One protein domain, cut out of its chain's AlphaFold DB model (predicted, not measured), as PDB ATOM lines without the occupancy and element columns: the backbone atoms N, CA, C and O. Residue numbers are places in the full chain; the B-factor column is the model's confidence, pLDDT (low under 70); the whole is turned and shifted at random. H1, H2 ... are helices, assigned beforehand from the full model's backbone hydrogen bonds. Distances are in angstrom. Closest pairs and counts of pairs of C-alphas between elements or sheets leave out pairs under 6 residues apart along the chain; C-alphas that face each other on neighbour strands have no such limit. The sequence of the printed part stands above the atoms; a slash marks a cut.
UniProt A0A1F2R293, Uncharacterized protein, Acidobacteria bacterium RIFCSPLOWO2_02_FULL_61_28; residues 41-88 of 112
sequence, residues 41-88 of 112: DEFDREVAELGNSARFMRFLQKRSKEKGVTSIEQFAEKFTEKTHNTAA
ATOM      1  N   ASP A  41    -120.377  18.618   1.808       74.06
ATOM      2  CA  ASP A  41    -120.239  17.572   0.802       74.06
ATOM      3  C   ASP A  41    -121.095  16.364   1.222       74.06
ATOM      4  O   ASP A  41    -121.194  15.991   2.398       74.06
ATOM      5  N   GLU A  42    -121.805  15.796   0.258       67.94
ATOM      6  CA  GLU A  42    -122.589  14.582   0.461       67.94
ATOM      7  C   GLU A  42    -121.653  13.382   0.656       67.94
ATOM      8  O   GLU A  42    -121.953  12.487   1.445       67.94
ATOM      9  N   PHE A  43    -120.449  13.442   0.078       71.88
ATOM     10  CA  PHE A  43    -119.442  12.395   0.204       71.88
ATOM     11  C   PHE A  43    -118.952  12.190   1.644       71.88
ATOM     12  O   PHE A  43    -118.898  11.058   2.118       71.88
ATOM     13  N   ASP A  44    -118.643  13.260   2.383       74.94
ATOM     14  CA  ASP A  44    -118.167  13.133   3.770       74.94
ATOM     15  C   ASP A  44    -119.244  12.536   4.691       74.94
ATOM     16  O   ASP A  44    -118.940  11.769   5.613       74.94
ATOM     17  N   ARG A  45    -120.521  12.824   4.406       74.19
ATOM     18  CA  ARG A  45    -121.661  12.211   5.099       74.19
ATOM     19  C   ARG A  45    -121.792  10.731   4.766       74.19
ATOM     20  O   ARG A  45    -121.862   9.919   5.686       74.19
ATOM     21  N   GLU A  46    -121.742  10.365   3.488       78.19
ATOM     22  CA  GLU A  46    -121.776   8.964   3.055       78.19
ATOM     23  C   GLU A  46    -120.609   8.152   3.634       78.19
ATOM     24  O   GLU A  46    -120.796   7.021   4.085       78.19
ATOM     25  N   VAL A  47    -119.404   8.727   3.685       83.19
ATOM     26  CA  VAL A  47    -118.224   8.091   4.289       83.19
ATOM     27  C   VAL A  47    -118.424   7.875   5.790       83.19
ATOM     28  O   VAL A  47    -118.133   6.785   6.288       83.19
ATOM     29  N   ALA A  48    -118.944   8.871   6.514       81.19
ATOM     30  CA  ALA A  48    -119.244   8.734   7.937       81.19
ATOM     31  C   ALA A  48    -120.325   7.665   8.193       81.19
ATOM     32  O   ALA A  48    -120.184   6.834   9.095       81.19
ATOM     33  N   GLU A  49    -121.380   7.634   7.381       86.12
ATOM     34  CA  GLU A  49    -122.443   6.630   7.467       86.12
ATOM     35  C   GLU A  49    -121.931   5.213   7.162       86.12
ATOM     36  O   GLU A  49    -122.182   4.274   7.927       86.12
ATOM     37  N   LEU A  50    -121.148   5.044   6.093       88.31
ATOM     38  CA  LEU A  50    -120.539   3.765   5.727       88.31
ATOM     39  C   LEU A  50    -119.518   3.295   6.769       88.31
ATOM     40  O   LEU A  50    -119.488   2.104   7.093       88.31
ATOM     41  N   GLY A  51    -118.730   4.207   7.341       87.94
ATOM     42  CA  GLY A  51    -117.783   3.914   8.420       87.94
ATOM     43  C   GLY A  51    -118.464   3.392   9.690       87.94
ATOM     44  O   GLY A  51    -117.939   2.498  10.355       87.94
ATOM     45  N   ASN A  52    -119.675   3.871   9.981       91.12
ATOM     46  CA  ASN A  52    -120.489   3.398  11.104       91.12
ATOM     47  C   ASN A  52    -121.235   2.080  10.809       91.12
ATOM     48  O   ASN A  52    -121.752   1.424  11.719       91.12
ATOM     49  N   SER A  53    -121.276   1.634   9.551       95.06
ATOM     50  CA  SER A  53    -121.930   0.381   9.171       95.06
ATOM     51  C   SER A  53    -121.081  -0.834   9.541       95.06
ATOM     52  O   SER A  53    -120.174  -1.260   8.821       95.06
ATOM     53  N   ALA A  54    -121.442  -1.499  10.641       92.44
ATOM     54  CA  ALA A  54    -120.750  -2.701  11.108       92.44
ATOM     55  C   ALA A  54    -120.708  -3.830  10.057       92.44
ATOM     56  O   ALA A  54    -119.751  -4.607  10.000       92.44
ATOM     57  N   ARG A  55    -121.739  -3.938   9.203       94.88
ATOM     58  CA  ARG A  55    -121.764  -4.902   8.090       94.88
ATOM     59  C   ARG A  55    -120.696  -4.570   7.053       94.88
ATOM     60  O   ARG A  55    -119.982  -5.474   6.622       94.88
ATOM     61  N   PHE A  56    -120.605  -3.303   6.662       92.88
ATOM     62  CA  PHE A  56    -119.651  -2.839   5.663       92.88
ATOM     63  C   PHE A  56    -118.210  -2.957   6.170       92.88
ATOM     64  O   PHE A  56    -117.369  -3.552   5.498       92.88
ATOM     65  N   MET A  57    -117.948  -2.548   7.412       95.38
ATOM     66  CA  MET A  57    -116.619  -2.665   8.021       95.38
ATOM     67  C   MET A  57    -116.148  -4.120   8.141       95.38
ATOM     68  O   MET A  57    -114.996  -4.424   7.826       95.38
ATOM     69  N   ARG A  58    -117.038  -5.063   8.495       95.25
ATOM     70  CA  ARG A  58    -116.715  -6.504   8.467       95.25
ATOM     71  C   ARG A  58    -116.368  -7.000   7.064       95.25
ATOM     72  O   ARG A  58    -115.463  -7.820   6.913       95.25
ATOM     73  N   PHE A  59    -117.082  -6.525   6.043       94.38
ATOM     74  CA  PHE A  59    -116.787  -6.864   4.652       94.38
ATOM     75  C   PHE A  59    -115.398  -6.360   4.233       94.38
ATOM     76  O   PHE A  59    -114.604  -7.148   3.716       94.38
ATOM     77  N   LEU A  60    -115.070  -5.097   4.528       93.44
ATOM     78  CA  LEU A  60    -113.751  -4.524   4.242       93.44
ATOM     79  C   LEU A  60    -112.633  -5.253   4.993       93.44
ATOM     80  O   LEU A  60    -111.610  -5.587   4.402       93.44
ATOM     81  N   GLN A  61    -112.842  -5.586   6.269       92.56
ATOM     82  CA  GLN A  61    -111.861  -6.331   7.055       92.56
ATOM     83  C   GLN A  61    -111.601  -7.725   6.466       92.56
ATOM     84  O   GLN A  61    -110.451  -8.163   6.411       92.56
ATOM     85  N   LYS A  62    -112.646  -8.414   5.991       92.75
ATOM     86  CA  LYS A  62    -112.503  -9.696   5.291       92.75
ATOM     87  C   LYS A  62    -111.676  -9.532   4.013       92.75
ATOM     88  O   LYS A  62    -110.708 -10.264   3.839       92.75
ATOM     89  N   ARG A  63    -112.010  -8.538   3.185       89.31
ATOM     90  CA  ARG A  63    -111.307  -8.227   1.929       89.31
ATOM     91  C   ARG A  63    -109.847  -7.837   2.142       89.31
ATOM     92  O   ARG A  63    -108.988  -8.319   1.420       89.31
ATOM     93  N   SER A  64    -109.545  -7.041   3.167       87.56
ATOM     94  CA  SER A  64    -108.172  -6.608   3.478       87.56
ATOM     95  C   SER A  64    -107.215  -7.767   3.788       87.56
ATOM     96  O   SER A  64    -106.005  -7.631   3.643       87.56
ATOM     97  N   LYS A  65    -107.758  -8.915   4.214       89.06
ATOM     98  CA  LYS A  65    -107.004 -10.130   4.553       89.06
ATOM     99  C   LYS A  65    -106.903 -11.112   3.385       89.06
ATOM    100  O   LYS A  65    -106.231 -12.136   3.522       89.06
ATOM    101  N   GLU A  66    -107.575 -10.851   2.265       86.19
ATOM    102  CA  GLU A  66    -107.485 -11.703   1.083       86.19
ATOM    103  C   GLU A  66    -106.073 -11.582   0.487       86.19
ATOM    104  O   GLU A  66    -105.670 -10.546  -0.038       86.19
ATOM    105  N   LYS A  67    -105.294 -12.665   0.574       74.44
ATOM    106  CA  LYS A  67    -104.012 -12.799  -0.125       74.44
ATOM    107  C   LYS A  67    -104.309 -13.092  -1.591       74.44
ATOM    108  O   LYS A  67    -104.436 -14.252  -1.971       74.44
ATOM    109  N   GLY A  68    -104.512 -12.053  -2.389       64.81
ATOM    110  CA  GLY A  68    -105.063 -12.247  -3.726       64.81
ATOM    111  C   GLY A  68    -104.687 -11.176  -4.727       64.81
ATOM    112  O   GLY A  68    -105.548 -10.757  -5.490       64.81
ATOM    113  N   VAL A  69    -103.427 -10.740  -4.758       72.44
ATOM    114  CA  VAL A  69    -102.930 -10.067  -5.963       72.44
ATOM    115  C   VAL A  69    -102.596 -11.172  -6.962       72.44
ATOM    116  O   VAL A  69    -101.563 -11.824  -6.855       72.44
ATOM    117  N   THR A  70    -103.522 -11.450  -7.875       77.56
ATOM    118  CA  THR A  70    -103.207 -12.181  -9.107       77.56
ATOM    119  C   THR A  70    -102.845 -11.136 -10.147       77.56
ATOM    120  O   THR A  70    -103.511 -10.100 -10.226       77.56
ATOM    121  N   SER A  71    -101.804 -11.379 -10.937       84.31
ATOM    122  CA  SER A  71    -101.589 -10.526 -12.103       84.31
ATOM    123  C   SER A  71    -102.735 -10.730 -13.101       84.31
ATOM    124  O   SER A  71    -103.439 -11.750 -13.061       84.31
ATOM    125  N   ILE A  72    -102.947  -9.751 -13.981       86.00
ATOM    126  CA  ILE A  72    -103.984  -9.827 -15.019       86.00
ATOM    127  C   ILE A  72    -103.700 -11.014 -15.950       86.00
ATOM    128  O   ILE A  72    -104.620 -11.727 -16.342       86.00
ATOM    129  N   GLU A  73    -102.425 -11.281 -16.226       88.81
ATOM    130  CA  GLU A  73    -101.950 -12.395 -17.047       88.81
ATOM    131  C   GLU A  73    -102.290 -13.740 -16.389       88.81
ATOM    132  O   GLU A  73    -102.948 -14.579 -17.000       88.81
ATOM    133  N   GLN A  74    -101.966 -13.905 -15.100       84.25
ATOM    134  CA  GLN A  74    -102.311 -15.107 -14.327       84.25
ATOM    135  C   GLN A  74    -103.826 -15.332 -14.224       84.25
ATOM    136  O   GLN A  74    -104.295 -16.468 -14.112       84.25
ATOM    137  N   PHE A  75    -104.611 -14.252 -14.208       85.00
ATOM    138  CA  PHE A  75    -106.066 -14.340 -14.250       85.00
ATOM    139  C   PHE A  75    -106.557 -14.809 -15.622       85.00
ATOM    140  O   PHE A  75    -107.401 -15.704 -15.683       85.00
ATOM    141  N   ALA A  76    -106.018 -14.242 -16.705       85.81
ATOM    142  CA  ALA A  76    -106.374 -14.601 -18.074       85.81
ATOM    143  C   ALA A  76    -106.074 -16.079 -18.375       85.81
ATOM    144  O   ALA A  76    -106.943 -16.770 -18.903       85.81
ATOM    145  N   GLU A  77    -104.908 -16.584 -17.958       84.00
ATOM    146  CA  GLU A  77    -104.518 -17.996 -18.099       84.00
ATOM    147  C   GLU A  77    -105.473 -18.943 -17.356       84.00
ATOM    148  O   GLU A  77    -106.009 -19.891 -17.931       84.00
ATOM    149  N   LYS A  78    -105.790 -18.651 -16.087       81.94
ATOM    150  CA  LYS A  78    -106.768 -19.451 -15.325       81.94
ATOM    151  C   LYS A  78    -108.154 -19.432 -15.962       81.94
ATOM    152  O   LYS A  78    -108.914 -20.390 -15.813       81.94
ATOM    153  N   PHE A  79    -108.524 -18.334 -16.618       79.25
ATOM    154  CA  PHE A  79    -109.829 -18.196 -17.251       79.25
ATOM    155  C   PHE A  79    -109.918 -19.014 -18.546       79.25
ATOM    156  O   PHE A  79    -110.913 -19.714 -18.749       79.25
ATOM    157  N   THR A  80    -108.868 -19.012 -19.373       76.19
ATOM    158  CA  THR A  80    -108.797 -19.844 -20.585       76.19
ATOM    159  C   THR A  80    -108.747 -21.337 -20.240       76.19
ATOM    160  O   THR A  80    -109.547 -22.112 -20.773       76.19
ATOM    161  N   GLU A  81    -107.940 -21.762 -19.266       67.06
ATOM    162  CA  GLU A  81    -107.892 -23.162 -18.801       67.06
ATOM    163  C   GLU A  81    -109.262 -23.687 -18.335       67.06
ATOM    164  O   GLU A  81    -109.675 -24.806 -18.664       67.06
ATOM    165  N   LYS A  82    -110.024 -22.859 -17.608       67.06
ATOM    166  CA  LYS A  82    -111.361 -23.223 -17.115       67.06
ATOM    167  C   LYS A  82    -112.371 -23.398 -18.251       67.06
ATOM    168  O   LYS A  82    -113.231 -24.283 -18.179       67.06
ATOM    169  N   THR A  83    -112.257 -22.598 -19.312       65.31
ATOM    170  CA  THR A  83    -113.095 -22.749 -20.511       65.31
ATOM    171  C   THR A  83    -112.777 -24.027 -21.289       65.31
ATOM    172  O   THR A  83    -113.707 -24.720 -21.708       65.31
ATOM    173  N   HIS A  84    -111.503 -24.420 -21.389       59.25
ATOM    174  CA  HIS A  84    -111.102 -25.659 -22.066       59.25
ATOM    175  C   HIS A  84    -111.519 -26.924 -21.295       59.25
ATOM    176  O   HIS A  84    -112.063 -27.854 -21.893       59.25
ATOM    177  N   ASN A  85    -111.382 -26.940 -19.964       58.88
ATOM    178  CA  ASN A  85    -111.819 -28.078 -19.141       58.88
ATOM    179  C   ASN A  85    -113.345 -28.274 -19.136       58.88
ATOM    180  O   ASN A  85    -113.832 -29.404 -19.107       58.88
ATOM    181  N   THR A  86    -114.116 -27.187 -19.220       58.22
ATOM    182  CA  THR A  86    -115.586 -27.260 -19.299       58.22
ATOM    183  C   THR A  86    -116.057 -27.811 -20.652       58.22
ATOM    184  O   THR A  86    -117.051 -28.537 -20.718       58.22
ATOM    185  N   ALA A  87    -115.335 -27.513 -21.737       56.25
ATOM    186  CA  ALA A  87    -115.614 -28.067 -23.062       56.25
ATOM    187  C   ALA A  87    -115.257 -29.564 -23.154       56.25
ATOM    188  O   ALA A  87    -116.037 -30.341 -23.703       56.25
ATOM    189  N   ALA A  88    -114.139 -29.985 -22.552       54.25
ATOM    190  CA  ALA A  88    -113.703 -31.384 -22.530       54.25
ATOM    191  C   ALA A  88    -114.607 -32.300 -21.678       54.25
ATOM    192  O   ALA A  88    -114.819 -33.460 -22.018       54.25
TER     193      ALA A  88
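Overview. This is residues 41 to 88 of the 112 residues of an uncharacterized protein of Acidobacteria bacterium RIFCSPLOWO2_02_FULL_61_28 (UniProt A0A1F2R293). Three helices are strung along an open, drawn-out chain: H1 and H2 meet near their ends in an L-shaped corner, and the stretch of residues 65 to 71 leads from H2 to H3, which makes the other end. There is no common core; residues 41 to 88 stand free. The printed part has 48 residues with three named helices, in the order H1, H2, H3, and no named strand; the class is all helix. It is extended, with a radius of gyration of the C-alphas of 18.2 A, and its outline is a rod with spans of 52 by 22 by 19 A.

Along the chain. Start just after Asp 41: find C-alpha 42 at (-122.589, 14.582, 0.461), where H1 begins, and follow residues 42 to 52 over 15.6 A. After Ser 53, look for C-alpha 54 at (-120.750, -2.701, 11.108); from there H2, residues 54 to 64, runs 15.2 A. Go on past residues 65 to 71 to H3, the longest helix, residues 72 to 88, which covers 24.8 A and ends with C-alpha 88 at (-113.703, -31.384, -22.530).

Arrangement. Look first at Leu 50 and Phe 56, whose C-alphas, 6.7 A apart, are the closest of H1 and H2. These helices only just touch, with 3 pairs of C-alphas within 8 A, and only at the corner by their link. Their lines stand about perpendicular, at 87 degrees. H3 is apart from H1 and from H2. In H1, H2 and H3 you will find every O i to N i+4 pair within hydrogen-bond range.

Size, cuts and confidence. Compare the C-alphas of Asp 41 and Ala 88: they are the two farthest apart, at 54.6 A. The printed part has no cut. The link from H1 to H2 is tight, the one from H2 to H3, with 7 residues, is short, and no link is long. In the B-factor column the mean pLDDT of the printed part is 80.4; residue 42, residue 68 and residues 81 to 88 are under 70.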